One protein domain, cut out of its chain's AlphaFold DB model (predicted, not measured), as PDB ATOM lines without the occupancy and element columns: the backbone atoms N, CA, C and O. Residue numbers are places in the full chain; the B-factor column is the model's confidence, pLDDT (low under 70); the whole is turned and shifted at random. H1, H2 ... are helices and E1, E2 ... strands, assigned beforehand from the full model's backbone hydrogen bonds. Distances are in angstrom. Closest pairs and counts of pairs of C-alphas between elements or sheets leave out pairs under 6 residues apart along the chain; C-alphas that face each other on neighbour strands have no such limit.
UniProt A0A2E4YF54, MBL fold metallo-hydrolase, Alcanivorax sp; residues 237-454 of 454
ATOM      1  N   CYS A 237      84.431  94.659  60.722       92.31
ATOM      2  CA  CYS A 237      85.237  94.557  59.502       92.31
ATOM      3  C   CYS A 237      86.195  93.356  59.555       92.31
ATOM      4  O   CYS A 237      86.394  92.674  58.553       92.31
ATOM      5  N   LYS A 238      86.789  93.081  60.726       92.00
ATOM      6  CA  LYS A 238      87.702  91.948  60.922       92.00
ATOM      7  C   LYS A 238      86.984  90.601  60.875       92.00
ATOM      8  O   LYS A 238      87.487  89.661  60.264       92.00
ATOM      9  N   LEU A 239      85.873  90.485  61.598       94.81
ATOM     10  CA  LEU A 239      85.193  89.209  61.825       94.81
ATOM     11  C   LEU A 239      84.256  88.822  60.679       94.81
ATOM     12  O   LEU A 239      83.969  87.641  60.503       94.81
ATOM     13  N   ASP A 240      83.801  89.798  59.896       91.56
ATOM     14  CA  ASP A 240      82.950  89.588  58.728       91.56
ATOM     15  C   ASP A 240      83.463  90.395  57.521       91.56
ATOM     16  O   ASP A 240      82.842  91.384  57.109       91.56
ATOM     17  N   PRO A 241      84.614  89.990  56.948       87.19
ATOM     18  CA  PRO A 241      85.264  90.717  55.855       87.19
ATOM     19  C   PRO A 241      84.452  90.701  54.551       87.19
ATOM     20  O   PRO A 241      84.669  91.546  53.688       87.19
ATOM     21  N   ASP A 242      83.495  89.777  54.420       87.31
ATOM     22  CA  ASP A 242      82.591  89.685  53.268       87.31
ATOM     23  C   ASP A 242      81.323  90.547  53.436       87.31
ATOM     24  O   ASP A 242      80.423  90.471  52.597       87.31
ATOM     25  N   ALA A 243      81.214  91.321  54.524       89.31
ATOM     26  CA  ALA A 243      80.074  92.190  54.821       89.31
ATOM     27  C   ALA A 243      78.714  91.454  54.808       89.31
ATOM     28  O   ALA A 243      77.724  91.946  54.262       89.31
ATOM     29  N   LYS A 244      78.639  90.263  55.417       91.50
ATOM     30  CA  LYS A 244      77.407  89.451  55.478       91.50
ATOM     31  C   LYS A 244      76.452  89.855  56.610       91.50
ATOM     32  O   LYS A 244      75.305  89.414  56.611       91.50
ATOM     33  N   GLY A 245      76.895  90.683  57.555       93.19
ATOM     34  CA  GLY A 245      76.133  91.093  58.735       93.19
ATOM     35  C   GLY A 245      76.121  90.053  59.861       93.19
ATOM     36  O   GLY A 245      75.160  90.000  60.621       93.19
ATOM     37  N   ASN A 246      77.154  89.215  59.969       92.75
ATOM     38  CA  ASN A 246      77.243  88.142  60.967       92.75
ATOM     39  C   ASN A 246      77.902  88.580  62.283       92.75
ATOM     40  O   ASN A 246      77.641  87.984  63.328       92.75
ATOM     41  N   ALA A 247      78.771  89.592  62.241       94.31
ATOM     42  CA  ALA A 247      79.503  90.069  63.410       94.31
ATOM     43  C   ALA A 247      78.628  90.960  64.305       94.31
ATOM     44  O   ALA A 247      77.792  91.711  63.810       94.31
ATOM     45  N   GLN A 248      78.825  90.901  65.621       93.81
ATOM     46  CA  GLN A 248      77.961  91.581  66.589       93.81
ATOM     47  C   GLN A 248      78.156  93.106  66.597       93.81
ATOM     48  O   GLN A 248      79.270  93.609  66.709       93.81
ATOM     49  N   ALA A 249      77.052  93.849  66.571       92.12
ATOM     50  CA  ALA A 249      77.023  95.308  66.667       92.12
ATOM     51  C   ALA A 249      77.081  95.823  68.115       92.12
ATOM     52  O   ALA A 249      77.217  97.027  68.351       92.12
ATOM     53  N   ARG A 250      76.899  94.934  69.099       90.38
ATOM     54  CA  ARG A 250      76.931  95.236  70.536       90.38
ATOM     55  C   ARG A 250      77.636  94.114  71.289       90.38
ATOM     56  O   ARG A 250      77.558  92.958  70.895       90.38
ATOM     57  N   LEU A 251      78.307  94.472  72.380       89.75
ATOM     58  CA  LEU A 251      78.830  93.485  73.317       89.75
ATOM     59  C   LEU A 251      77.655  92.861  74.065       89.75
ATOM     60  O   LEU A 251      76.872  93.576  74.692       89.75
ATOM     61  N   GLU A 252      77.549  91.541  73.991       88.19
ATOM     62  CA  GLU A 252      76.556  90.755  74.716       88.19
ATOM     63  C   GLU A 252      77.235  90.097  75.917       88.19
ATOM     64  O   GLU A 252      78.253  89.416  75.773       88.19
ATOM     65  N   ALA A 253      76.704  90.345  77.114       86.88
ATOM     66  CA  ALA A 253      77.271  89.793  78.336       86.88
ATOM     67  C   ALA A 253      77.172  88.257  78.331       86.88
ATOM     68  O   ALA A 253      76.120  87.705  78.016       86.88
ATOM     69  N   GLY A 254      78.263  87.574  78.681       85.88
ATOM     70  CA  GLY A 254      78.319  86.110  78.743       85.88
ATOM     71  C   GLY A 254      78.549  85.409  77.396       85.88
ATOM     72  O   GLY A 254      78.748  84.197  77.372       85.88
ATOM     73  N   LEU A 255      78.564  86.141  76.276       88.75
ATOM     74  CA  LEU A 255      78.825  85.561  74.959       88.75
ATOM     75  C   LEU A 255      80.332  85.464  74.684       88.75
ATOM     76  O   LEU A 255      81.053  86.464  74.732       88.75
ATOM     77  N   TRP A 256      80.794  84.267  74.316       92.69
ATOM     78  CA  TRP A 256      82.131  84.065  73.761       92.69
ATOM     79  C   TRP A 256      82.180  84.486  72.291       92.69
ATOM     80  O   TRP A 256      81.458  83.947  71.453       92.69
ATOM     81  N   VAL A 257      83.078  85.415  71.965       95.06
ATOM     82  CA  VAL A 257      83.321  85.893  70.597       95.06
ATOM     83  C   VAL A 257      84.730  85.495  70.168       95.06
ATOM     84  O   VAL A 257      85.706  85.906  70.795       95.06
ATOM     85  N   ALA A 258      84.852  84.713  69.094       96.75
ATOM     86  CA  ALA A 258      86.145  84.387  68.495       96.75
ATOM     87  C   ALA A 258      86.693  85.611  67.741       96.75
ATOM     88  O   ALA A 258      86.093  86.070  66.772       96.75
ATOM     89  N   LEU A 259      87.827  86.148  68.197       96.88
ATOM     90  CA  LEU A 259      88.506  87.303  67.601       96.88
ATOM     91  C   LEU A 259      89.592  86.902  66.592       96.88
ATOM     92  O   LEU A 259      90.025  87.727  65.782       96.88
ATOM     93  N   SER A 260      90.060  85.659  66.677       95.38
ATOM     94  CA  SER A 260      90.898  84.966  65.699       95.38
ATOM     95  C   SER A 260      90.730  83.451  65.879       95.38
ATOM     96  O   SER A 260      89.898  82.995  66.663       95.38
ATOM     97  N   ASN A 261      91.528  82.649  65.173       92.50
ATOM     98  CA  ASN A 261      91.590  81.201  65.394       92.50
ATOM     99  C   ASN A 261      92.171  80.819  66.770       92.50
ATOM    100  O   ASN A 261      91.987  79.681  67.200       92.50
ATOM    101  N   ARG A 262      92.880  81.734  67.445       95.38
ATOM    102  CA  ARG A 262      93.509  81.482  68.750       95.38
ATOM    103  C   ARG A 262      92.894  82.273  69.891       95.38
ATOM    104  O   ARG A 262      92.968  81.807  71.024       95.38
ATOM    105  N   VAL A 263      92.333  83.450  69.618       98.00
ATOM    106  CA  VAL A 263      91.871  84.389  70.647       98.00
ATOM    107  C   VAL A 263      90.350  84.445  70.678       98.00
ATOM    108  O   VAL A 263      89.723  84.768  69.670       98.00
ATOM    109  N   SER A 264      89.768  84.237  71.856       97.38
ATOM    110  CA  SER A 264      88.346  84.452  72.129       97.38
ATOM    111  C   SER A 264      88.162  85.441  73.273       97.38
ATOM    112  O   SER A 264      88.932  85.438  74.235       97.38
ATOM    113  N   ARG A 265      87.129  86.278  73.193       96.44
ATOM    114  CA  ARG A 265      86.749  87.238  74.233       96.44
ATOM    115  C   ARG A 265      85.449  86.818  74.899       96.44
ATOM    116  O   ARG A 265      84.483  86.512  74.205       96.44
ATOM    117  N   LEU A 266      85.423  86.906  76.221       93.06
ATOM    118  CA  LEU A 266      84.213  86.916  77.034       93.06
ATOM    119  C   LEU A 266      84.054  88.313  77.633       93.06
ATOM    120  O   LEU A 266      84.990  88.829  78.245       93.06
ATOM    121  N   THR A 267      82.886  88.923  77.473       90.75
ATOM    122  CA  THR A 267      82.573  90.204  78.114       90.75
ATOM    123  C   THR A 267      81.535  89.978  79.205       90.75
ATOM    124  O   THR A 267      80.480  89.412  78.940       90.75
ATOM    125  N   LEU A 268      81.810  90.444  80.423       83.94
ATOM    126  CA  LEU A 268      80.858  90.430  81.538       83.94
ATOM    127  C   LEU A 268      80.412  91.856  81.876       83.94
ATOM    128  O   LEU A 268      81.143  92.820  81.631       83.94
ATOM    129  N   ASN A 269      79.205  92.002  82.426       71.62
ATOM    130  CA  ASN A 269      78.607  93.291  82.808       71.62
ATOM    131  C   ASN A 269      78.495  94.328  81.675       71.62
ATOM    132  O   ASN A 269      78.514  95.539  81.917       71.62
ATOM    133  N   ALA A 270      78.387  93.876  80.423       59.72
ATOM    134  CA  ALA A 270      78.044  94.755  79.310       59.72
ATOM    135  C   ALA A 270      76.592  95.235  79.455       59.72
ATOM    136  O   ALA A 270      75.670  94.423  79.487       59.72
ATOM    137  N   GLY A 271      76.390  96.553  79.545       53.41
ATOM    138  CA  GLY A 271      75.052  97.141  79.678       53.41
ATOM    139  C   GLY A 271      74.454  97.138  81.093       53.41
ATOM    140  O   GLY A 271      73.242  97.295  81.204       53.41
ATOM    141  N   SER A 272      75.266  96.993  82.152       55.25
ATOM    142  CA  SER A 272      74.832  97.235  83.543       55.25
ATOM    143  C   SER A 272      74.436  98.706  83.782       55.25
ATOM    144  O   SER A 272      74.670  99.543  82.910       55.25
ATOM    145  N   ASP A 273      73.848  99.031  84.944       45.03
ATOM    146  CA  ASP A 273      73.226 100.337  85.277       45.03
ATOM    147  C   ASP A 273      74.073 101.591  84.946       45.03
ATOM    148  O   ASP A 273      73.525 102.660  84.674       45.03
ATOM    149  N   ASP A 274      75.403 101.461  84.875       46.03
ATOM    150  CA  ASP A 274      76.339 102.524  84.474       46.03
ATOM    151  C   ASP A 274      76.436 102.754  82.942       46.03
ATOM    152  O   ASP A 274      77.189 103.619  82.476       46.03
ATOM    153  N   GLY A 275      75.733 101.962  82.126       53.41
ATOM    154  CA  GLY A 275      75.674 102.069  80.661       53.41
ATOM    155  C   GLY A 275      76.992 101.770  79.929       53.41
ATOM    156  O   GLY A 275      77.177 102.202  78.788       53.41
ATOM    157  N   GLY A 276      77.942 101.088  80.581       63.47
ATOM    158  CA  GLY A 276      79.293 100.835  80.064       63.47
ATOM    159  C   GLY A 276      79.471  99.500  79.311       63.47
ATOM    160  O   GLY A 276      78.669  98.582  79.471       63.47
ATOM    161  N   PRO A 277      80.564  99.345  78.534       68.12
ATOM    162  CA  PRO A 277      80.821  98.173  77.682       68.12
ATOM    163  C   PRO A 277      81.272  96.891  78.422       68.12
ATOM    164  O   PRO A 277      81.833  96.003  77.794       68.12
ATOM    165  N   GLY A 278      81.063  96.769  79.740       80.31
ATOM    166  CA  GLY A 278      81.509  95.595  80.506       80.31
ATOM    167  C   GLY A 278      83.032  95.473  80.655       80.31
ATOM    168  O   GLY A 278      83.768  96.401  80.312       80.31
ATOM    169  N   PHE A 279      83.517  94.379  81.245       88.19
ATOM    170  CA  PHE A 279      84.941  94.021  81.288       88.19
ATOM    171  C   PHE A 279      85.201  92.775  80.445       88.19
ATOM    172  O   PHE A 279      84.402  91.842  80.449       88.19
ATOM    173  N   ASN A 280      86.332  92.769  79.748       93.81
ATOM    174  CA  ASN A 280      86.736  91.696  78.855       93.81
ATOM    175  C   ASN A 280      87.729  90.760  79.549       93.81
ATOM    176  O   ASN A 280      88.743  91.222  80.067       93.81
ATOM    177  N   SER A 281      87.450  89.460  79.491       95.44
ATOM    178  CA  SER A 281      88.429  88.383  79.660       95.44
ATOM    179  C   SER A 281      88.784  87.821  78.290       95.44
ATOM    180  O   SER A 281      87.916  87.709  77.420       95.44
ATOM    181  N   TYR A 282      90.036  87.426  78.101       97.94
ATOM    182  CA  TYR A 282      90.478  86.808  76.854       97.94
ATOM    183  C   TYR A 282      91.045  85.424  77.112       97.94
ATOM    184  O   TYR A 282      91.924  85.264  77.954       97.94
ATOM    185  N   LEU A 283      90.570  84.440  76.357       97.88
ATOM    186  CA  LEU A 283      91.145  83.104  76.293       97.88
ATOM    187  C   LEU A 283      92.005  83.014  75.036       97.88
ATOM    188  O   LEU A 283      91.527  83.310  73.940       97.88
ATOM    189  N   VAL A 284      93.256  82.584  75.186       98.12
ATOM    190  CA  VAL A 284      94.171  82.377  74.062       98.12
ATOM    191  C   VAL A 284      94.656  80.936  74.046       98.12
ATOM    192  O   VAL A 284      95.227  80.458  75.028       98.12
ATOM    193  N   ARG A 285      94.450  80.249  72.920       96.75
ATOM    194  CA  ARG A 285      94.947  78.887  72.696       96.75
ATOM    195  C   ARG A 285      96.356  78.906  72.105       96.75
ATOM    196  O   ARG A 285      96.617  79.586  71.115       96.75
ATOM    197  N   ALA A 286      97.241  78.119  72.704       94.81
ATOM    198  CA  ALA A 286      98.658  78.018  72.382       94.81
ATOM    199  C   ALA A 286      99.062  76.534  72.304       94.81
ATOM    200  O   ALA A 286      99.573  75.954  73.263       94.81
ATOM    201  N   GLY A 287      98.771  75.882  71.175       90.25
ATOM    202  CA  GLY A 287      98.983  74.439  71.025       90.25
ATOM    203  C   GLY A 287      98.144  73.636  72.028       90.25
ATOM    204  O   GLY A 287      96.929  73.797  72.082       90.25
ATOM    205  N   GLU A 288      98.798  72.796  72.833       92.62
ATOM    206  CA  GLU A 288      98.172  72.004  73.911       92.62
ATOM    207  C   GLU A 288      98.015  72.785  75.228       92.62
ATOM    208  O   GLU A 288      97.691  72.212  76.265       92.62
ATOM    209  N   GLN A 289      98.287  74.090  75.211       95.19
ATOM    210  CA  GLN A 289      98.200  74.978  76.364       95.19
ATOM    211  C   GLN A 289      97.219  76.116  76.086       95.19
ATOM    212  O   GLN A 289      96.907  76.449  74.940       95.19
ATOM    213  N   ALA A 290      96.754  76.757  77.150       96.56
ATOM    214  CA  ALA A 290      95.995  77.992  77.070       96.56
ATOM    215  C   ALA A 290      96.506  79.020  78.079       96.56
ATOM    216  O   ALA A 290      97.062  78.677  79.130       96.56
ATOM    217  N   LEU A 291      96.264  80.291  77.763       97.69
ATOM    218  CA  LEU A 291      96.363  81.375  78.725       97.69
ATOM    219  C   LEU A 291      95.058  82.166  78.818       97.69
ATOM    220  O   LEU A 291      94.322  82.283  77.838       97.69
ATOM    221  N   VAL A 292      94.808  82.740  79.992       98.06
ATOM    222  CA  VAL A 292      93.729  83.708  80.203       98.06
ATOM    223  C   VAL A 292      94.330  85.067  80.531       98.06
ATOM    224  O   VAL A 292      95.166  85.186  81.429       98.06
ATOM    225  N   VAL A 293      93.895  86.093  79.806       98.00
ATOM    226  CA  VAL A 293      94.215  87.492  80.090       98.00
ATOM    227  C   VAL A 293      93.027  88.124  80.797       98.00
ATOM    228  O   VAL A 293      91.900  88.035  80.306       98.00
ATOM    229  N   ASP A 294      93.293  88.792  81.917       96.00
ATOM    230  CA  ASP A 294      92.312  89.589  82.654       96.00
ATOM    231  C   ASP A 294      91.035  88.819  83.046       96.00
ATOM    232  O   ASP A 294      89.940  89.269  82.704       96.00
ATOM    233  N   PRO A 295      91.129  87.690  83.782       95.00
ATOM    234  CA  PRO A 295      89.945  86.946  84.200       95.00
ATOM    235  C   PRO A 295      89.014  87.841  85.025       95.00
ATOM    236  O   PRO A 295      89.425  88.446  86.021       95.00
ATOM    237  N   VAL A 296      87.754  87.912  84.609       89.31
ATOM    238  CA  VAL A 296      86.663  88.571  85.325       89.31
ATOM    239  C   VAL A 296      85.822  87.467  85.951       89.31
ATOM    240  O   VAL A 296      85.278  86.632  85.237       89.31
ATOM    241  N   ILE A 297      85.799  87.422  87.283       89.12
ATOM    242  CA  ILE A 297      85.090  86.411  88.074       89.12
ATOM    243  C   ILE A 297      84.407  87.144  89.223       89.12
ATOM    244  O   ILE A 297      85.095  87.633  90.125       89.12
ATOM    245  N   GLU A 298      83.081  87.237  89.184       83.56
ATOM    246  CA  GLU A 298      82.274  87.847  90.245       83.56
ATOM    247  C   GLU A 298      81.597  86.782  91.110       83.56
ATOM    248  O   GLU A 298      81.492  86.949  92.328       83.56
ATOM    249  N   ASP A 299      81.231  85.649  90.508       84.88
ATOM    250  CA  ASP A 299      80.633  84.515  91.202       84.88
ATOM    251  C   ASP A 299      81.217  83.153  90.767       84.88
ATOM    252  O   ASP A 299      82.291  83.048  90.169       84.88
ATOM    253  N   ARG A 300      80.551  82.067  91.182       86.56
ATOM    254  CA  ARG A 300      80.984  80.698  90.866       86.56
ATOM    255  C   ARG A 300      80.666  80.288  89.432       86.56
ATOM    256  O   ARG A 300      81.380  79.429  88.913       86.56
ATOM    257  N   ASP A 301      79.635  80.863  88.830       86.88
ATOM    258  CA  ASP A 301      79.200  80.517  87.482       86.88
ATOM    259  C   ASP A 301      80.192  81.100  86.464       86.88
ATOM    260  O   ASP A 301      80.613  80.388  85.551       86.88
ATOM    261  N   ASP A 302      80.706  82.313  86.708       87.44
ATOM    262  CA  ASP A 302      81.797  82.912  85.920       87.44
ATOM    263  C   ASP A 302      83.066  82.046  85.927       87.44
ATOM    264  O   ASP A 302      83.682  81.785  84.887       87.44
ATOM    265  N   LEU A 303      83.468  81.574  87.115       90.12
ATOM    266  CA  LEU A 303      84.625  80.691  87.256       90.12
ATOM    267  C   LEU A 303      84.398  79.380  86.496       90.12
ATOM    268  O   LEU A 303      85.309  78.906  85.819       90.12
ATOM    269  N   HIS A 304      83.202  78.796  86.597       88.75
ATOM    270  CA  HIS A 304      82.875  77.560  85.894       88.75
ATOM    271  C   HIS A 304      82.937  77.743  84.373       88.75
ATOM    272  O   HIS A 304      83.594  76.948  83.703       88.75
ATOM    273  N   ALA A 305      82.361  78.827  83.848       87.94
ATOM    274  CA  ALA A 305      82.382  79.144  82.422       87.94
ATOM    275  C   ALA A 305      83.812  79.332  81.881       87.94
ATOM    276  O   ALA A 305      84.137  78.848  80.795       87.94
ATOM    277  N   LEU A 306      84.696  79.992  82.640       89.81
ATOM    278  CA  LEU A 306      86.111  80.126  82.268       89.81
ATOM    279  C   LEU A 306      86.838  78.776  82.274       89.81
ATOM    280  O   LEU A 306      87.614  78.501  81.358       89.81
ATOM    281  N   LEU A 307      86.599  77.934  83.284       92.38
ATOM    282  CA  LEU A 307      87.215  76.608  83.384       92.38
ATOM    283  C   LEU A 307      86.771  75.684  82.246       92.38
ATOM    284  O   LEU A 307      87.615  75.016  81.648       92.38
ATOM    285  N   GLU A 308      85.475  75.683  81.926       91.69
ATOM    286  CA  GLU A 308      84.908  74.924  80.810       91.69
ATOM    287  C   GLU A 308      85.515  75.383  79.479       91.69
ATOM    288  O   GLU A 308      86.019  74.563  78.713       91.69
ATOM    289  N   ALA A 309      85.585  76.697  79.239       89.69
ATOM    290  CA  ALA A 309      86.191  77.239  78.025       89.69
ATOM    291  C   ALA A 309      87.681  76.877  77.893       89.69
ATOM    292  O   ALA A 309      88.176  76.642  76.786       89.69
ATOM    293  N   CYS A 310      88.409  76.799  79.011       89.50
ATOM    294  CA  CYS A 310      89.815  76.405  79.019       89.50
ATOM    295  C   CYS A 310      90.037  74.922  78.698       89.50
ATOM    296  O   CYS A 310      91.156  74.582  78.325       89.50
ATOM    297  N   ASP A 311      89.027  74.057  78.826       90.06
ATOM    298  CA  ASP A 311      89.107  72.610  78.561       90.06
ATOM    299  C   ASP A 311      90.301  71.926  79.263       90.06
ATOM    300  O   ASP A 311      91.059  71.152  78.685       90.06
ATOM    301  N   GLY A 312      90.552  72.307  80.522       90.06
ATOM    302  CA  GLY A 312      91.609  71.719  81.355       90.06
ATOM    303  C   GLY A 312      93.058  72.047  80.960       90.06
ATOM    304  O   GLY A 312      93.972  71.619  81.661       90.06
ATOM    305  N   VAL A 313      93.297  72.827  79.899       94.00
ATOM    306  CA  VAL A 313      94.655  73.132  79.395       94.00
ATOM    307  C   VAL A 313      95.205  74.498  79.832       94.00
ATOM    308  O   VAL A 313      96.224  74.963  79.317       94.00
ATOM    309  N   LEU A 314      94.555  75.174  80.787       96.94
ATOM    310  CA  LEU A 314      95.015  76.477  81.277       96.94
ATOM    311  C   LEU A 314      96.339  76.346  82.043       96.94
ATOM    312  O   LEU A 314      96.377  75.802  83.143       96.94
ATOM    313  N   SER A 315      97.414  76.917  81.498       97.12
ATOM    314  CA  SER A 315      98.741  76.904  82.132       97.12
ATOM    315  C   SER A 315      99.184  78.272  82.650       97.12
ATOM    316  O   SER A 315     100.057  78.353  83.521       97.12
ATOM    317  N   THR A 316      98.605  79.349  82.112       98.12
ATOM    318  CA  THR A 316      99.108  80.714  82.296       98.12
ATOM    319  C   THR A 316      97.971  81.714  82.499       98.12
ATOM    320  O   THR A 316      96.971  81.694  81.790       98.12
ATOM    321  N   ILE A 317      98.142  82.632  83.447       98.31
ATOM    322  CA  ILE A 317      97.255  83.777  83.672       98.31
ATOM    323  C   ILE A 317      98.088  85.050  83.512       98.31
ATOM    324  O   ILE A 317      99.190  85.143  84.051       98.31
ATOM    325  N   VAL A 318      97.566  86.039  82.793       98.06
ATOM    326  CA  VAL A 318      98.199  87.354  82.635       98.06
ATOM    327  C   VAL A 318      97.230  88.436  83.084       98.06
ATOM    328  O   VAL A 318      96.064  88.427  82.697       98.06
ATOM    329  N   LEU A 319      97.712  89.375  83.898       97.38
ATOM    330  CA  LEU A 319      96.917  90.497  84.397       97.38
ATOM    331  C   LEU A 319      97.488  91.806  83.862       97.38
ATOM    332  O   LEU A 319      98.641  92.144  84.135       97.38
ATOM    333  N   THR A 320      96.674  92.575  83.151       96.00
ATOM    334  CA  THR A 320      97.023  93.943  82.738       96.00
ATOM    335  C   THR A 320      96.878  94.930  83.897       96.00
ATOM    336  O   THR A 320      97.529  95.981  83.935       96.00
ATOM    337  N   ARG A 321      96.053  94.567  84.893       93.50
ATOM    338  CA  ARG A 321      95.809  95.312  86.134       93.50
ATOM    339  C   ARG A 321      96.017  94.411  87.359       93.50
ATOM    340  O   ARG A 321      95.049  94.096  88.055       93.50
ATOM    341  N   PRO A 322      97.264  94.001  87.651       92.75
ATOM    342  CA  PRO A 322      97.553  92.971  88.645       92.75
ATOM    343  C   PRO A 322      96.896  93.197  90.005       92.75
ATOM    344  O   PRO A 322      96.238  92.292  90.512       92.75
ATOM    345  N   ARG A 323      97.011  94.402  90.583       90.88
ATOM    346  CA  ARG A 323      96.409  94.683  91.897       90.88
ATOM    347  C   ARG A 323      94.884  94.617  91.880       90.88
ATOM    348  O   ARG A 323      94.305  94.085  92.821       90.88
ATOM    349  N   ASP A 324      94.249  95.095  90.812       88.88
ATOM    350  CA  ASP A 324      92.784  95.143  90.713       88.88
ATOM    351  C   ASP A 324      92.177  93.751  90.476       88.88
ATOM    352  O   ASP A 324      91.022  93.509  90.815       88.88
ATOM    353  N   GLN A 325      92.941  92.834  89.876       91.00
ATOM    354  CA  GLN A 325      92.453  91.531  89.404       91.00
ATOM    355  C   GLN A 325      93.004  90.345  90.204       91.00
ATOM    356  O   GLN A 325      92.735  89.187  89.873       91.00
ATOM    357  N   GLN A 326      93.757  90.611  91.273       90.69
ATOM    358  CA  GLN A 326      94.470  89.582  92.024       90.69
ATOM    359  C   GLN A 326      93.540  88.491  92.571       90.69
ATOM    360  O   GLN A 326      93.887  87.312  92.526       90.69
ATOM    361  N   THR A 327      92.366  88.869  93.081       92.38
ATOM    362  CA  THR A 327      91.403  87.927  93.671       92.38
ATOM    363  C   THR A 327      90.887  86.931  92.633       92.38
ATOM    364  O   THR A 327      90.973  85.724  92.858       92.38
ATOM    365  N   ALA A 328      90.431  87.420  91.474       92.00
ATOM    366  CA  ALA A 328      89.952  86.574  90.379       92.00
ATOM    367  C   ALA A 328      91.068  85.652  89.859       92.00
ATOM    368  O   ALA A 328      90.880  84.442  89.727       92.00
ATOM    369  N   ALA A 329      92.273  86.196  89.666       94.31
ATOM    370  CA  ALA A 329      93.429  85.424  89.222       94.31
ATOM    371  C   ALA A 329      93.794  84.285  90.187       94.31
ATOM    372  O   ALA A 329      94.082  83.173  89.751       94.31
ATOM    373  N   ARG A 330      93.759  84.540  91.503       95.06
ATOM    374  CA  ARG A 330      94.059  83.523  92.523       95.06
ATOM    375  C   ARG A 330      92.973  82.449  92.610       95.06
ATOM    376  O   ARG A 330      93.318  81.293  92.829       95.06
ATOM    377  N   ALA A 331      91.703  82.794  92.396       94.62
ATOM    378  CA  ALA A 331      90.625  81.805  92.320       94.62
ATOM    379  C   ALA A 331      90.828  80.848  91.134       94.62
ATOM    380  O   ALA A 331      90.803  79.628  91.307       94.62
ATOM    381  N   LEU A 332      91.122  81.393  89.949       95.25
ATOM    382  CA  LEU A 332      91.384  80.596  88.750       95.25
ATOM    383  C   LEU A 332      92.667  79.760  88.881       95.25
ATOM    384  O   LEU A 332      92.686  78.585  88.514       95.25
ATOM    385  N   GLN A 333      93.723  80.323  89.470       96.56
ATOM    386  CA  GLN A 333      94.948  79.588  89.784       96.56
ATOM    387  C   GLN A 333      94.693  78.431  90.754       96.56
ATOM    388  O   GLN A 333      95.205  77.340  90.529       96.56
ATOM    389  N   ALA A 334      93.915  78.638  91.819       96.12
ATOM    390  CA  ALA A 334      93.619  77.579  92.782       96.12
ATOM    391  C   ALA A 334      92.880  76.396  92.131       96.12
ATOM    392  O   ALA A 334      93.082  75.254  92.534       96.12
ATOM    393  N   ALA A 335      92.062  76.665  91.110       95.50
ATOM    394  CA  ALA A 335      91.326  75.645  90.372       95.50
ATOM    395  C   ALA A 335      92.161  74.913  89.302       95.50
ATOM    396  O   ALA A 335      91.830  73.784  88.955       95.50
ATOM    397  N   THR A 336      93.223  75.532  88.771       96.44
ATOM    398  CA  THR A 336      93.940  75.027  87.576       96.44
ATOM    399  C   THR A 336      95.423  74.736  87.787       96.44
ATOM    400  O   THR A 336      96.022  74.000  87.010       96.44
ATOM    401  N   GLY A 337      96.048  75.317  88.811       96.25
ATOM    402  CA  GLY A 337      97.503  75.317  88.979       96.25
ATOM    403  C   GLY A 337      98.247  76.255  88.019       96.25
ATOM    404  O   GLY A 337      99.480  76.252  88.007       96.25
ATOM    405  N   ALA A 338      97.534  77.067  87.228       97.38
ATOM    406  CA  ALA A 338      98.136  78.003  86.286       97.38
ATOM    407  C   ALA A 338      99.028  79.046  86.982       97.38
ATOM    408  O   ALA A 338      98.755  79.490  88.102       97.38
ATOM    409  N   ARG A 339     100.098  79.472  86.304       97.56
ATOM    410  CA  ARG A 339     101.028  80.488  86.824       97.56
ATOM    411  C   ARG A 339     100.612  81.884  86.386       97.56
ATOM    412  O   ARG A 339     100.296  82.092  85.217       97.56
ATOM    413  N   ILE A 340     100.679  82.846  87.301       97.94
ATOM    414  CA  ILE A 340     100.479  84.260  86.991       97.94
ATOM    415  C   ILE A 340     101.801  84.841  86.483       97.94
ATOM    416  O   ILE A 340     102.807  84.836  87.198       97.94
ATOM    417  N   LEU A 341     101.802  85.351  85.255       97.12
ATOM    418  CA  LEU A 341     102.933  86.054  84.650       97.12
ATOM    419  C   LEU A 341     102.749  87.565  84.796       97.12
ATOM    420  O   LEU A 341     101.635  88.078  84.683       97.12
ATOM    421  N   GLY A 342     103.847  88.284  85.025       95.56
ATOM    422  CA  GLY A 342     103.808  89.738  85.128       95.56
ATOM    423  C   GLY A 342     105.173  90.396  84.958       95.56
ATOM    424  O   GLY A 342     106.200  89.809  85.288       95.56
ATOM    425  N   VAL A 343     105.185  91.650  84.508       94.75
ATOM    426  CA  VAL A 343     106.356  92.546  84.573       94.75
ATOM    427  C   VAL A 343     106.279  93.466  85.796       94.75
ATOM    428  O   VAL A 343     107.282  93.703  86.458       94.75
ATOM    429  N   ALA A 344     105.071  93.867  86.204       86.88
ATOM    430  CA  ALA A 344     104.805  94.665  87.405       86.88
ATOM    431  C   ALA A 344     103.684  94.043  88.266       86.88
ATOM    432  O   ALA A 344     103.041  93.081  87.840       86.88
ATOM    433  N   GLY A 345     103.494  94.523  89.501       87.81
ATOM    434  CA  GLY A 345     102.487  93.993  90.440       87.81
ATOM    435  C   GLY A 345     102.733  92.536  90.873       87.81
ATOM    436  O   GLY A 345     103.802  92.002  90.598       87.81
ATOM    437  N   PRO A 346     101.813  91.854  91.575       89.00
ATOM    438  CA  PRO A 346     102.030  90.471  92.009       89.00
ATOM    439  C   PRO A 346     102.015  89.480  90.831       89.00
ATOM    440  O   PRO A 346     101.115  89.507  90.000       89.00
ATOM    441  N   ALA A 347     103.011  88.594  90.769       94.06
ATOM    442  CA  ALA A 347     103.122  87.531  89.765       94.06
ATOM    443  C   ALA A 347     103.959  86.377  90.328       94.06
ATOM    444  O   ALA A 347     104.808  86.606  91.193       94.06
ATOM    445  N   ASP A 348     103.736  85.165  89.826       96.50
ATOM    446  CA  ASP A 348     104.519  83.979  90.189       96.50
ATOM    447  C   ASP A 348     105.786  83.870  89.329       96.50
ATOM    448  O   ASP A 348     106.826  83.423  89.809       96.50
ATOM    449  N   LEU A 349     105.715  84.322  88.071       96.00
ATOM    450  CA  LEU A 349     106.865  84.476  87.182       96.00
ATOM    451  C   LEU A 349     107.014  85.944  86.767       96.00
ATOM    452  O   LEU A 349     106.130  86.512  86.122       96.00
ATOM    453  N   ARG A 350     108.149  86.545  87.141       96.69
ATOM    454  CA  ARG A 350     108.530  87.905  86.753       96.69
ATOM    455  C   ARG A 350     109.323  87.868  85.453       96.69
ATOM    456  O   ARG A 350     110.377  87.242  85.429       96.69
ATOM    457  N   LEU A 351     108.842  88.558  84.427       96.25
ATOM    458  CA  LEU A 351     109.594  88.786  83.189       96.25
ATOM    459  C   LEU A 351     110.181  90.199  83.183       96.25
ATOM    460  O   LEU A 351     109.641  91.092  83.848       96.25
ATOM    461  N   ALA A 352     111.261  90.419  82.434       96.38
ATOM    462  CA  ALA A 352     111.715  91.772  82.141       96.38
ATOM    463  C   ALA A 352     110.788  92.449  81.112       96.38
ATOM    464  O   ALA A 352     110.105  91.796  80.322       96.38
ATOM    465  N   HIS A 353     110.744  93.784  81.131       95.31
ATOM    466  CA  HIS A 353     109.974  94.563  80.161       95.31
ATOM    467  C   HIS A 353     110.387  94.202  78.728       95.31
ATOM    468  O   HIS A 353     111.564  94.304  78.385       95.31
ATOM    469  N   GLY A 354     109.416  93.813  77.902       95.25
ATOM    470  CA  GLY A 354     109.622  93.489  76.489       95.25
ATOM    471  C   GLY A 354     110.381  92.186  76.228       95.25
ATOM    472  O   GLY A 354     110.614  91.858  75.066       95.25
ATOM    473  N   GLU A 355     110.751  91.436  77.271       95.44
ATOM    474  CA  GLU A 355     111.433  90.150  77.133       95.44
ATOM    475  C   GLU A 355     110.511  89.133  76.439       95.44
ATOM    476  O   GLU A 355     109.408  88.881  76.939       95.44
ATOM    477  N   PRO A 356     110.931  88.542  75.302       96.62
ATOM    478  CA  PRO A 356     110.156  87.504  74.639       96.62
ATOM    479  C   PRO A 356     110.056  86.243  75.502       96.62
ATOM    480  O   PRO A 356     111.063  85.700  75.954       96.62
ATOM    481  N   HIS A 357     108.839  85.738  75.679       97.25
ATOM    482  CA  HIS A 357     108.556  84.510  76.414       97.25
ATOM    483  C   HIS A 357     107.707  83.561  75.572       97.25
ATOM    484  O   HIS A 357     106.593  83.897  75.176       97.25
ATOM    485  N   SER A 358     108.217  82.359  75.310       96.81
ATOM    486  CA  SER A 358     107.509  81.366  74.501       96.81
ATOM    487  C   SER A 358     106.483  80.578  75.316       96.81
ATOM    488  O   SER A 358     106.800  80.045  76.380       96.81
ATOM    489  N   LEU A 359     105.274  80.429  74.775       95.56
ATOM    490  CA  LEU A 359     104.217  79.578  75.319       95.56
ATOM    491  C   LEU A 359     103.495  78.878  74.169       95.56
ATOM    492  O   LEU A 359     102.849  79.546  73.370       95.56
ATOM    493  N   GLY A 360     103.595  77.550  74.071       92.19
ATOM    494  CA  GLY A 360     102.798  76.775  73.110       92.19
ATOM    495  C   GLY A 360     102.885  77.233  71.645       92.19
ATOM    496  O   GLY A 360     101.893  77.174  70.922       92.19
ATOM    497  N   GLY A 361     104.050  77.730  71.211       92.44
ATOM    498  CA  GLY A 361     104.256  78.276  69.861       92.44
ATOM    499  C   GLY A 361     103.851  79.744  69.678       92.44
ATOM    500  O   GLY A 361     103.919  80.240  68.560       92.44
ATOM    501  N   LEU A 362     103.443  80.427  70.751       97.00
ATOM    502  CA  LEU A 362     103.259  81.876  70.797       97.00
ATOM    503  C   LEU A 362     104.458  82.556  71.450       97.00
ATOM    504  O   LEU A 362     105.056  82.011  72.383       97.00
ATOM    505  N   THR A 363     104.736  83.780  71.022       98.06
ATOM    506  CA  THR A 363     105.731  84.665  71.618       98.06
ATOM    507  C   THR A 363     105.028  85.806  72.337       98.06
ATOM    508  O   THR A 363     104.399  86.681  71.735       98.06
ATOM    509  N   LEU A 364     105.127  85.777  73.663       98.25
ATOM    510  CA  LEU A 364     104.521  86.737  74.572       98.25
ATOM    511  C   LEU A 364     105.543  87.814  74.938       98.25
ATOM    512  O   LEU A 364     106.661  87.490  75.331       98.25
ATOM    513  N   LYS A 365     105.146  89.085  74.893       98.19
ATOM    514  CA  LYS A 365     105.904  90.194  75.485       98.19
ATOM    515  C   LYS A 365     105.044  90.923  76.506       98.19
ATOM    516  O   LYS A 365     103.954  91.392  76.179       98.19
ATOM    517  N   LEU A 366     105.548  91.061  77.729       97.94
ATOM    518  CA  LEU A 366     104.924  91.912  78.743       97.94
ATOM    519  C   LEU A 366     105.555  93.300  78.730       97.94
ATOM    520  O   LEU A 366     106.758  93.465  78.927       97.94
ATOM    521  N   LEU A 367     104.719  94.307  78.521       97.50
ATOM    522  CA  LEU A 367     105.129  95.690  78.342       97.50
ATOM    523  C   LEU A 367     104.644  96.496  79.542       97.50
ATOM    524  O   LEU A 367     103.451  96.724  79.718       97.50
ATOM    525  N   HIS A 368     105.576  96.916  80.396       96.56
ATOM    526  CA  HIS A 368     105.267  97.803  81.522       96.56
ATOM    527  C   HIS A 368     104.810  99.174  81.006       96.56
ATOM    528  O   HIS A 368     105.555  99.873  80.311       96.56
ATOM    529  N   THR A 369     103.586  99.562  81.353       94.44
ATOM    530  CA  THR A 369     102.922 100.778  80.863       94.44
ATOM    531  C   THR A 369     102.360 101.582  82.036       94.44
ATOM    532  O   THR A 369     101.135 101.697  82.158       94.44
ATOM    533  N   PRO A 370     103.231 102.099  82.929       92.12
ATOM    534  CA  PRO A 370     102.808 102.885  84.080       92.12
ATOM    535  C   PRO A 370     102.132 104.189  83.642       92.12
ATOM    536  O   PRO A 370     102.170 104.572  82.476       92.12
ATOM    537  N   GLY A 371     101.492 104.866  84.591       88.88
ATOM    538  CA  GLY A 371     100.881 106.178  84.374       88.88
ATOM    539  C   GLY A 371      99.468 106.251  84.930       88.88
ATOM    540  O   GLY A 371      99.181 107.078  85.784       88.88
ATOM    541  N   GLN A 372      98.589 105.315  84.557       87.81
ATOM    542  CA  GLN A 372      97.301 105.153  85.256       87.81
ATOM    543  C   GLN A 372      97.478 104.579  86.667       87.81
ATOM    544  O   GLN A 372      96.785 104.981  87.593       87.81
ATOM    545  N   ALA A 373      98.403 103.633  86.818       90.19
ATOM    546  CA  ALA A 373      98.909 103.124  88.088       90.19
ATOM    547  C   ALA A 373     100.328 102.576  87.854       90.19
ATOM    548  O   ALA A 373     100.708 102.335  86.704       90.19
ATOM    549  N   ASP A 374     101.110 102.377  88.914       92.12
ATOM    550  CA  ASP A 374     102.502 101.913  88.787       92.12
ATOM    551  C   ASP A 374     102.627 100.452  88.290       92.12
ATOM    552  O   ASP A 374     103.675 100.063  87.778       92.12
ATOM    553  N   ASP A 375     101.557  99.652  88.380       93.44
ATOM    554  CA  ASP A 375     101.557  98.208  88.109       93.44
ATOM    555  C   ASP A 375     100.910  97.835  86.770       93.44
ATOM    556  O   ASP A 375     100.785  96.650  86.449       93.44
ATOM    557  N   ARG A 376     100.491  98.834  85.987       94.38
ATOM    558  CA  ARG A 376      99.853  98.617  84.687       94.38
ATOM    559  C   ARG A 376     100.826  98.004  83.694       94.38
ATOM    560  O   ARG A 376     101.969  98.445  83.555       94.38
ATOM    561  N   GLN A 377     100.342  97.015  82.964       96.88
ATOM    562  CA  GLN A 377     101.098  96.356  81.912       96.88
ATOM    563  C   GLN A 377     100.179  95.944  80.771       96.88
ATOM    564  O   GLN A 377      98.995  95.696  80.982       96.88
ATOM    565  N   CYS A 378     100.740  95.845  79.575       97.75
ATOM    566  CA  CYS A 378     100.081  95.259  78.417       97.75
ATOM    567  C   CYS A 378     100.741  93.919  78.078       97.75
ATOM    568  O   CYS A 378     101.925  93.714  78.362       97.75
ATOM    569  N   LEU A 379      99.992  93.028  77.437       98.50
ATOM    570  CA  LEU A 379     100.527  91.813  76.825       98.50
ATOM    571  C   LEU A 379     100.466  91.961  75.308       98.50
ATOM    572  O   LEU A 379      99.401  92.237  74.770       98.50
ATOM    573  N   LEU A 380     101.580  91.740  74.622       98.50
ATOM    574  CA  LEU A 380     101.614  91.569  73.175       98.50
ATOM    575  C   LEU A 380     101.813  90.090  72.844       98.50
ATOM    576  O   LEU A 380     102.736  89.460  73.362       98.50
ATOM    577  N   ILE A 381     100.962  89.562  71.967       98.31
ATOM    578  CA  ILE A 381     101.150  88.254  71.328       98.31
ATOM    579  C   ILE A 381     101.572  88.509  69.885       98.31
ATOM    580  O   ILE A 381     100.769  89.001  69.087       98.31
ATOM    581  N   GLN A 382     102.835  88.219  69.568       94.38
ATOM    582  CA  GLN A 382     103.448  88.649  68.307       94.38
ATOM    583  C   GLN A 382     102.801  87.989  67.086       94.38
ATOM    584  O   GLN A 382     102.527  88.666  66.103       94.38
ATOM    585  N   GLU A 383     102.472  86.700  67.165       92.94
ATOM    586  CA  GLU A 383     101.868  85.949  66.056       92.94
ATOM    587  C   GLU A 383     100.453  86.434  65.704       92.94
ATOM    588  O   GLU A 383      99.980  86.195  64.597       92.94
ATOM    589  N   GLU A 384      99.774  87.108  66.637       93.50
ATOM    590  CA  GLU A 384      98.462  87.724  66.414       93.50
ATOM    591  C   GLU A 384      98.570  89.227  66.091       93.50
ATOM    592  O   GLU A 384      97.570  89.850  65.720       93.50
ATOM    593  N   GLY A 385      99.748  89.837  66.285       93.75
ATOM    594  CA  GLY A 385      99.922  91.294  66.283       93.75
ATOM    595  C   GLY A 385      98.950  91.999  67.240       93.75
ATOM    596  O   GLY A 385      98.477  93.097  66.942       93.75
ATOM    597  N   MET A 386      98.560  91.344  68.342       97.88
ATOM    598  CA  MET A 386      97.459  91.786  69.204       97.88
ATOM    599  C   MET A 386      97.969  92.221  70.577       97.88
ATOM    600  O   MET A 386      98.558  91.430  71.318       97.88
ATOM    601  N   LEU A 387      97.700  93.482  70.916       98.44
ATOM    602  CA  LEU A 387      98.013  94.081  72.208       98.44
ATOM    603  C   LEU A 387      96.801  94.012  73.140       98.44
ATOM    604  O   LEU A 387      95.822  94.731  72.949       98.44
ATOM    605  N   PHE A 388      96.888  93.214  74.194       98.38
ATOM    606  CA  PHE A 388      95.938  93.221  75.300       98.38
ATOM    607  C   PHE A 388      96.284  94.380  76.236       98.38
ATOM    608  O   PHE A 388      97.226  94.303  77.029       98.38
ATOM    609  N   SER A 389      95.556  95.488  76.095       95.75
ATOM    610  CA  SER A 389      95.926  96.779  76.685       95.75
ATOM    611  C   SER A 389      95.317  97.047  78.059       95.75
ATOM    612  O   SER A 389      95.619  98.074  78.671       95.75
ATOM    613  N   GLY A 390      94.414  96.188  78.539       92.19
ATOM    614  CA  GLY A 390      93.723  96.424  79.802       92.19
ATOM    615  C   GLY A 390      93.023  97.780  79.813       92.19
ATOM    616  O   GLY A 390      92.258  98.112  78.909       92.19
ATOM    617  N   THR A 391      93.306  98.606  80.820       88.94
ATOM    618  CA  THR A 391      92.814  99.994  80.857       88.94
ATOM    619  C   THR A 391      93.775 101.015  80.266       88.94
ATOM    620  O   THR A 391      93.362 102.162  80.097       88.94
ATOM    621  N   THR A 392      95.012 100.634  79.919       90.00
ATOM    622  CA  THR A 392      96.002 101.547  79.324       90.00
ATOM    623  C   THR A 392      95.463 102.171  78.043       90.00
ATOM    624  O   THR A 392      95.616 103.373  77.848       90.00
ATOM    625  N   VAL A 393      94.751 101.396  77.223       89.88
ATOM    626  CA  VAL A 393      94.006 101.885  76.054       89.88
ATOM    627  C   VAL A 393      92.593 101.317  76.119       89.88
ATOM    628  O   VAL A 393      92.430 100.101  76.182       89.88
ATOM    629  N   LEU A 394      91.582 102.189  76.107       85.44
ATOM    630  CA  LEU A 394      90.165 101.820  76.084       85.44
ATOM    631  C   LEU A 394      89.480 102.456  74.875       85.44
ATOM    632  O   LEU A 394      89.740 103.614  74.560       85.44
ATOM    633  N   GLU A 395      88.504 101.763  74.293       78.31
ATOM    634  CA  GLU A 395      87.678 102.279  73.190       78.31
ATOM    635  C   GLU A 395      87.026 103.632  73.537       78.31
ATOM    636  O   GLU A 395      87.085 104.601  72.780       78.31
ATOM    637  N   ARG A 396      86.488 103.760  74.758       71.44
ATOM    638  CA  ARG A 396      85.885 105.017  75.240       71.44
ATOM    639  C   ARG A 396      86.884 106.162  75.436       71.44
ATOM    640  O   ARG A 396      86.454 107.316  75.488       71.44
ATOM    641  N   SER A 397      88.178 105.869  75.599       66.00
ATOM    642  CA  SER A 397      89.196 106.910  75.788       66.00
ATOM    643  C   SER A 397      89.334 107.771  74.535       66.00
ATOM    644  O   SER A 397      89.526 108.976  74.667       66.00
ATOM    645  N   ILE A 398      89.091 107.193  73.354       64.25
ATOM    646  CA  ILE A 398      89.057 107.905  72.068       64.25
ATOM    647  C   ILE A 398      87.881 108.901  72.029       64.25
ATOM    648  O   ILE A 398      88.034 110.043  71.608       64.25
ATOM    649  N   ALA A 399      86.707 108.505  72.533       55.19
ATOM    650  CA  ALA A 399      85.478 109.299  72.414       55.19
ATOM    651  C   ALA A 399      85.311 110.413  73.467       55.19
ATOM    652  O   ALA A 399      84.641 111.408  73.198       55.19
ATOM    653  N   LYS A 400      85.852 110.250  74.684       52.47
ATOM    654  CA  LYS A 400      85.619 111.193  75.803       52.47
ATOM    655  C   LYS A 400      86.868 111.914  76.316       52.47
ATOM    656  O   LYS A 400      86.777 112.625  77.315       52.47
ATOM    657  N   GLY A 401      88.027 111.755  75.668       46.34
ATOM    658  CA  GLY A 401      89.279 112.392  76.102       46.34
ATOM    659  C   GLY A 401      89.618 112.103  77.569       46.34
ATOM    660  O   GLY A 401      90.183 112.952  78.260       46.34
ATOM    661  N   TYR A 402      89.178 110.958  78.090       47.56
ATOM    662  CA  TYR A 402      89.298 110.620  79.500       47.56
ATOM    663  C   TYR A 402      90.637 109.940  79.748       47.56
ATOM    664  O   TYR A 402      90.884 108.851  79.229       47.56
ATOM    665  N   LEU A 403      91.465 110.561  80.584       55.38
ATOM    666  CA  LEU A 403      92.682 109.959  81.103       55.38
ATOM    667  C   LEU A 403      92.757 110.218  82.606       55.38
ATOM    668  O   LEU A 403      93.043 111.342  83.010       55.38
ATOM    669  N   PRO A 404      92.505 109.205  83.449       55.31
ATOM    670  CA  PRO A 404      92.781 109.262  84.875       55.31
ATOM    671  C   PRO A 404      94.238 108.832  85.094       55.31
ATOM    672  O   PRO A 404      94.508 107.913  85.863       55.31
ATOM    673  N   ALA A 405      95.173 109.382  84.313       63.97
ATOM    674  CA  ALA A 405      96.577 109.071  84.522       63.97
ATOM    675  C   ALA A 405      97.012 109.780  85.808       63.97
ATOM    676  O   ALA A 405      96.945 111.003  85.889       63.97
ATOM    677  N   ALA A 406      97.404 109.003  86.817       76.06
ATOM    678  CA  ALA A 406      98.043 109.525  88.020       76.06
ATOM    679  C   ALA A 406      99.379 110.207  87.677       76.06
ATOM    680  O   ALA A 406      99.762 111.172  88.329       76.06
ATOM    681  N   ASP A 407     100.045 109.723  86.625       86.31
ATOM    682  CA  ASP A 407     101.268 110.272  86.053       86.31
ATOM    683  C   ASP A 407     101.134 110.314  84.520       86.31
ATOM    684  O   ASP A 407     101.111 109.280  83.842       86.31
ATOM    685  N   VAL A 408     100.970 111.525  83.979       82.19
ATOM    686  CA  VAL A 408     100.755 111.755  82.542       82.19
ATOM    687  C   VAL A 408     102.033 111.511  81.744       82.19
ATOM    688  O   VAL A 408     101.955 110.935  80.660       82.19
ATOM    689  N   ASP A 409     103.195 111.887  82.274       82.12
ATOM    690  CA  ASP A 409     104.473 111.736  81.574       82.12
ATOM    691  C   ASP A 409     104.833 110.254  81.445       82.12
ATOM    692  O   ASP A 409     105.150 109.779  80.351       82.12
ATOM    693  N   ALA A 410     104.677 109.485  82.528       87.88
ATOM    694  CA  ALA A 410     104.853 108.035  82.498       87.88
ATOM    695  C   ALA A 410     103.863 107.356  81.540       87.88
ATOM    696  O   ALA A 410     104.240 106.423  80.824       87.88
ATOM    697  N   TYR A 411     102.618 107.845  81.484       87.81
ATOM    698  CA  TYR A 411     101.609 107.331  80.562       87.81
ATOM    699  C   TYR A 411     101.983 107.599  79.098       87.81
ATOM    700  O   TYR A 411     101.984 106.667  78.293       87.81
ATOM    701  N   VAL A 412     102.349 108.839  78.750       81.81
ATOM    702  CA  VAL A 412     102.768 109.216  77.388       81.81
ATOM    703  C   VAL A 412     104.024 108.451  76.975       81.81
ATOM    704  O   VAL A 412     104.060 107.912  75.870       81.81
ATOM    705  N   ALA A 413     105.012 108.317  77.864       83.31
ATOM    706  CA  ALA A 413     106.192 107.493  77.614       83.31
ATOM    707  C   ALA A 413     105.818 106.015  77.392       83.31
ATOM    708  O   ALA A 413     106.351 105.360  76.498       83.31
ATOM    709  N   GLY A 414     104.858 105.492  78.161       89.81
ATOM    710  CA  GLY A 414     104.294 104.157  77.972       89.81
ATOM    711  C   GLY A 414     103.660 103.973  76.591       89.81
ATOM    712  O   GLY A 414     103.988 103.008  75.905       89.81
ATOM    713  N   LEU A 415     102.806 104.906  76.157       88.19
ATOM    714  CA  LEU A 415     102.191 104.880  74.823       88.19
ATOM    715  C   LEU A 415     103.235 105.000  73.703       88.19
ATOM    716  O   LEU A 415     103.149 104.283  72.706       88.19
ATOM    717  N   ALA A 416     104.251 105.848  73.881       80.56
ATOM    718  CA  ALA A 416     105.338 106.012  72.918       80.56
ATOM    719  C   ALA A 416     106.146 104.719  72.728       80.56
ATOM    720  O   ALA A 416     106.513 104.407  71.595       80.56
ATOM    721  N   ARG A 417     106.358 103.949  73.805       86.75
ATOM    722  CA  ARG A 417     106.956 102.605  73.737       86.75
ATOM    723  C   ARG A 417     106.034 101.592  73.070       86.75
ATOM    724  O   ARG A 417     106.500 100.798  72.274       86.75
ATOM    725  N   LEU A 418     104.725 101.621  73.339       90.94
ATOM    726  CA  LEU A 418     103.782 100.732  72.646       90.94
ATOM    727  C   LEU A 418     103.786 100.962  71.134       90.94
ATOM    728  O   LEU A 418     103.678 100.005  70.374       90.94
ATOM    729  N   LEU A 419     103.958 102.213  70.695       81.44
ATOM    730  CA  LEU A 419     104.125 102.516  69.279       81.44
ATOM    731  C   LEU A 419     105.349 101.817  68.678       81.44
ATOM    732  O   LEU A 419     105.359 101.674  67.465       81.44
ATOM    733  N   GLU A 420     106.372 101.441  69.458       80.31
ATOM    734  CA  GLU A 420     107.589 100.745  68.991       80.31
ATOM    735  C   GLU A 420     107.379  99.281  68.627       80.31
ATOM    736  O   GLU A 420     108.214  98.721  67.920       80.31
ATOM    737  N   GLU A 421     106.264  98.689  69.036       85.69
ATOM    738  CA  GLU A 421     105.943  97.306  68.716       85.69
ATOM    739  C   GLU A 421     105.186  97.180  67.385       85.69
ATOM    740  O   GLU A 421     104.493  98.098  66.940       85.69
ATOM    741  N   ASP A 422     105.290  96.004  66.764       81.06
ATOM    742  CA  ASP A 422     104.514  95.660  65.572       81.06
ATOM    743  C   ASP A 422     103.086  95.266  65.973       81.06
ATOM    744  O   ASP A 422     102.815  94.152  66.432       81.06
ATOM    745  N   LEU A 423     102.180  96.242  65.900       87.00
ATOM    746  CA  LEU A 423     100.800  96.116  66.349       87.00
ATOM    747  C   LEU A 423      99.839  96.141  65.156       87.00
ATOM    748  O   LEU A 423      99.844  97.074  64.350       87.00
ATOM    749  N   HIS A 424      98.924  95.177  65.122       87.00
ATOM    750  CA  HIS A 424      97.791  95.127  64.193       87.00
ATOM    751  C   HIS A 424      96.456  95.418  64.889       87.00
ATOM    752  O   HIS A 424      95.582  96.057  64.305       87.00
ATOM    753  N   TRP A 425      96.307  94.986  66.146       94.81
ATOM    754  CA  TRP A 425      95.059  95.089  66.905       94.81
ATOM    755  C   TRP A 425      95.300  95.482  68.363       94.81
ATOM    756  O   TRP A 425      96.283  95.062  68.974       94.81
ATOM    757  N   ILE A 426      94.356  96.221  68.950       97.00
ATOM    758  CA  ILE A 426      94.295  96.467  70.397       97.00
ATOM    759  C   ILE A 426      93.047  95.789  70.959       97.00
ATOM    760  O   ILE A 426      91.929  96.120  70.572       97.00
ATOM    761  N   ALA A 427      93.250  94.869  71.897       97.38
ATOM    762  CA  ALA A 427      92.223  94.182  72.667       97.38
ATOM    763  C   ALA A 427      92.090  94.848  74.054       97.38
ATOM    764  O   ALA A 427      92.873  94.554  74.964       97.38
ATOM    765  N   PRO A 428      91.140  95.783  74.247       94.94
ATOM    766  CA  PRO A 428      91.042  96.543  75.487       94.94
ATOM    767  C   PRO A 428      90.419  95.725  76.616       94.94
ATOM    768  O   PRO A 428      89.617  94.822  76.395       94.94
ATOM    769  N   GLY A 429      90.680  96.108  77.861       91.75
ATOM    770  CA  GLY A 429      90.005  95.534  79.029       91.75
ATOM    771  C   GLY A 429      88.507  95.859  79.086       91.75
ATOM    772  O   GLY A 429      87.783  95.230  79.852       91.75
ATOM    773  N   ARG A 430      88.031  96.838  78.299       89.94
ATOM    774  CA  ARG A 430      86.607  97.168  78.104       89.94
ATOM    775  C   ARG A 430      86.378  97.691  76.683       89.94
ATOM    776  O   ARG A 430      87.130  98.569  76.253       89.94
ATOM    777  N   GLY A 431      85.312  97.248  76.020       90.69
ATOM    778  CA  GLY A 431      84.977  97.673  74.653       90.69
ATOM    779  C   GLY A 431      85.355  96.659  73.574       90.69
ATOM    780  O   GLY A 431      85.811  95.553  73.878       90.69
ATOM    781  N   PHE A 432      85.137  97.040  72.321       93.50
ATOM    782  CA  PHE A 432      85.460  96.226  71.148       93.50
ATOM    783  C   PHE A 432      86.960  96.195  70.837       93.50
ATOM    784  O   PHE A 432      87.728  97.036  71.311       93.50
ATOM    785  N   LEU A 433      87.375  95.222  70.024       94.56
ATOM    786  CA  LEU A 433      88.690  95.215  69.393       94.56
ATOM    787  C   LEU A 433      88.849  96.481  68.537       94.56
ATOM    788  O   LEU A 433      87.959  96.831  67.764       94.56
ATOM    789  N   MET A 434      89.989  97.155  68.669       92.69
ATOM    790  CA  MET A 434      90.314  98.350  67.888       92.69
ATOM    791  C   MET A 434      91.374  98.015  66.842       92.69
ATOM    792  O   MET A 434      92.384  97.373  67.154       92.69
ATOM    793  N   GLY A 435      91.144  98.464  65.612       88.12
ATOM    794  CA  GLY A 435      92.120  98.426  64.532       88.12
ATOM    795  C   GLY A 435      93.001  99.672  64.539       88.12
ATOM    796  O   GLY A 435      92.804 100.600  65.324       88.12
ATOM    797  N   GLN A 436      93.990  99.699  63.643       82.94
ATOM    798  CA  GLN A 436      94.909 100.835  63.467       82.94
ATOM    799  C   GLN A 436      95.543 101.313  64.791       82.94
ATOM    800  O   GLN A 436      95.439 102.494  65.146       82.94
ATOM    801  N   PRO A 437      96.204 100.414  65.539       86.94
ATOM    802  CA  PRO A 437      96.763 100.703  66.858       86.94
ATOM    803  C   PRO A 437      97.623 101.965  66.880       86.94
ATOM    804  O   PRO A 437      97.522 102.754  67.816       86.94
ATOM    805  N   GLN A 438      98.417 102.205  65.833       79.00
ATOM    806  CA  GLN A 438      99.284 103.379  65.735       79.00
ATOM    807  C   GLN A 438      98.477 104.676  65.815       79.00
ATOM    808  O   GLN A 438      98.850 105.603  66.527       79.00
ATOM    809  N   LYS A 439      97.333 104.724  65.125       76.19
ATOM    810  CA  LYS A 439      96.440 105.884  65.128       76.19
ATOM    811  C   LYS A 439      95.743 106.073  66.471       76.19
ATOM    812  O   LYS A 439      95.601 107.203  66.927       76.19
ATOM    813  N   VAL A 440      95.317 104.979  67.103       84.19
ATOM    814  CA  VAL A 440      94.690 105.018  68.433       84.19
ATOM    815  C   VAL A 440      95.674 105.552  69.475       84.19
ATOM    816  O   VAL A 440      95.344 106.470  70.225       84.19
ATOM    817  N   LEU A 441      96.892 105.008  69.500       85.75
ATOM    818  CA  LEU A 441      97.943 105.406  70.436       85.75
ATOM    819  C   LEU A 441      98.379 106.861  70.211       85.75
ATOM    820  O   LEU A 441      98.461 107.620  71.176       85.75
ATOM    821  N   ASP A 442      98.576 107.273  68.955       75.25
ATOM    822  CA  ASP A 442      98.929 108.656  68.611       75.25
ATOM    823  C   ASP A 442      97.854 109.664  69.028       75.25
ATOM    824  O   ASP A 442      98.146 110.713  69.610       75.25
ATOM    825  N   HIS A 443      96.587 109.326  68.777       76.62
ATOM    826  CA  HIS A 443      95.462 110.160  69.172       76.62
ATOM    827  C   HIS A 443      95.438 110.376  70.688       76.62
ATOM    828  O   HIS A 443      95.282 111.508  71.148       76.62
ATOM    829  N   LEU A 444      95.639 109.308  71.467       79.88
ATOM    830  CA  LEU A 444      95.687 109.394  72.925       79.88
ATOM    831  C   LEU A 444      96.885 110.217  73.404       79.88
ATOM    832  O   LEU A 444      96.702 111.095  74.244       79.88
ATOM    833  N   MET A 445      98.078 110.005  72.840       77.94
ATOM    834  CA  MET A 445      99.266 110.810  73.161       77.94
ATOM    835  C   MET A 445      99.040 112.297  72.871       77.94
ATOM    836  O   MET A 445      99.296 113.143  73.730       77.94
ATOM    837  N   THR A 446      98.496 112.621  71.698       71.06
ATOM    838  CA  THR A 446      98.175 113.999  71.301       71.06
ATOM    839  C   THR A 446      97.163 114.630  72.258       71.06
ATOM    840  O   THR A 446      97.332 115.773  72.691       71.06
ATOM    841  N   GLN A 447      96.128 113.879  72.651       72.75
ATOM    842  CA  GLN A 447      95.163 114.338  73.648       72.75
ATOM    843  C   GLN A 447      95.818 114.616  75.007       72.75
ATOM    844  O   GLN A 447      95.514 115.659  75.589       72.75
ATOM    845  N   CYS A 448      96.724 113.753  75.494       72.06
ATOM    846  CA  CYS A 448      97.481 113.993  76.732       72.06
ATOM    847  C   CYS A 448      98.226 115.328  76.667       72.06
ATOM    848  O   CYS A 448      98.026 116.204  77.508       72.06
ATOM    849  N   LEU A 449      99.062 115.485  75.637       66.88
ATOM    850  CA  LEU A 449      99.974 116.617  75.500       66.88
ATOM    851  C   LEU A 449      99.216 117.940  75.333       66.88
ATOM    852  O   LEU A 449      99.580 118.943  75.942       66.88
ATOM    853  N   SER A 450      98.101 117.932  74.594       64.38
ATOM    854  CA  SER A 450      97.264 119.127  74.408       64.38
ATOM    855  C   SER A 450      96.588 119.626  75.692       64.38
ATOM    856  O   SER A 450      96.248 120.806  75.787       64.38
ATOM    857  N   LYS A 451      96.373 118.743  76.677       62.84
ATOM    858  CA  LYS A 451      95.744 119.092  77.957       62.84
ATOM    859  C   LYS A 451      96.739 119.598  78.991       62.84
ATOM    860  O   LYS A 451      96.343 120.407  79.814       62.84
ATOM    861  N   VAL A 452      97.992 119.145  78.940       53.28
ATOM    862  CA  VAL A 452      99.065 119.604  79.842       53.28
ATOM    863  C   VAL A 452      99.527 121.028  79.497       53.28
ATOM    864  O   VAL A 452     100.032 121.741  80.354       53.28
ATOM    865  N   GLN A 453      99.323 121.468  78.251       41.72
ATOM    866  CA  GLN A 453      99.671 122.817  77.781       41.72
ATOM    867  C   GLN A 453      98.604 123.896  78.070       41.72
ATOM    868  O   GLN A 453      98.781 125.044  77.661       41.72
ATOM    869  N   ARG A 454      97.501 123.546  78.742       37.50
ATOM    870  CA  ARG A 454      96.496 124.490  79.261       37.50
ATOM    871  C   ARG A 454      96.608 124.574  80.770       37.50
ATOM    872  O   ARG A 454      96.411 125.697  81.282       37.50
TER     873      ARG A 454
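AT A GLANCE: This is residues 237 to 454 of the 454 residues of the protein "MBL fold metallo-hydrolase" of Alcanivorax sp (UniProt A0A2E4YF54). Two strongly twisted sheets lie face to face as a sandwich; H1 and H2 cover the outward face of one, and H3, H4 and H5 cluster at the domain's far end, H4 and H5 grazing the other. The 218 printed residues have five named helices and eleven named strands, ordered E1 E2 E3 E4 H1 E5 H2 E6 E7 E8 E9 E10 H3 H4 E11 H5. The sheets, E1 E2 E3 E4 E5 E6 and E7 E8 E9 E10 E11, are both mixed, and the class is mixed, helices and strands. The whole is compact, radius of gyration of the C-alphas 16.6 A, spanning 52 by 43 by 34 A.

HOW THE PARTS SIT: E1, residues 256 to 258, E2, 263 to 270, E3, 277 to 286, and E4, 289 to 293, form a meander, successive antiparallel hairpins; N 257 and O 265, N 266 and O 281, and N 284 and O 291 are each 2.9 A apart, within hydrogen-bond range. Two right-handed strand-helix-strand units, parallel neighbour strands with a helix between, follow: E4, H1, residues 300 to 310, E5, 314 to 318; then E5, H2, 322 to 336, E6, 339 to 342. N 318 and O 292, and N 341 and O 317, are each 2.9 A apart. H1 is over E3 and H2 over E5, on the same face, at heights over the sheet of 9.1 A and 9.2 A: two layers. E7, residues 356 to 359, E8, 362 to 368, E9, 377 to 381, and E10, 386 to 390, form another meander; N 364 and O 357 are 2.8 A apart, N 367 and O 378 2.9 A, N 388 and O 379 2.8 A. E10, H3, residues 395 to 400, H4, 408 to 418, and E11, 425 to 428, form a third right-handed unit; N 427 and O 387 are 2.8 A apart. In the sandwich, the sheets' strands stand at 32 degrees; the C-alphas of Ala 286 and Leu 362 are 6.2 A apart. H5, residues 437 to 452, touches H4 with residues 441 to 448 alone, closest C-alphas Val 412 and Met 445, 5.7 A, a shallow tilt of 17 degrees, opposite ways. Every O i to N i+4 pair is within range in H1, H4 and H5, 9 of 11 in H2 and 1 of 2 in H3.

IN THESE COORDINATES: E1 begins at C-alpha 256 (82.131, 84.065, 73.761). E3 is 27.4 A long, H2 18.3 A, and H5 23.0 A, ending at C-alpha 452 (99.065, 119.604, 79.842).

THE WHOLE: The printed part has no cut. The link E6 to E7, 13 residues, is long. Residues 270 to 277, 397 to 405 and 449 to 454 have pLDDT under 70.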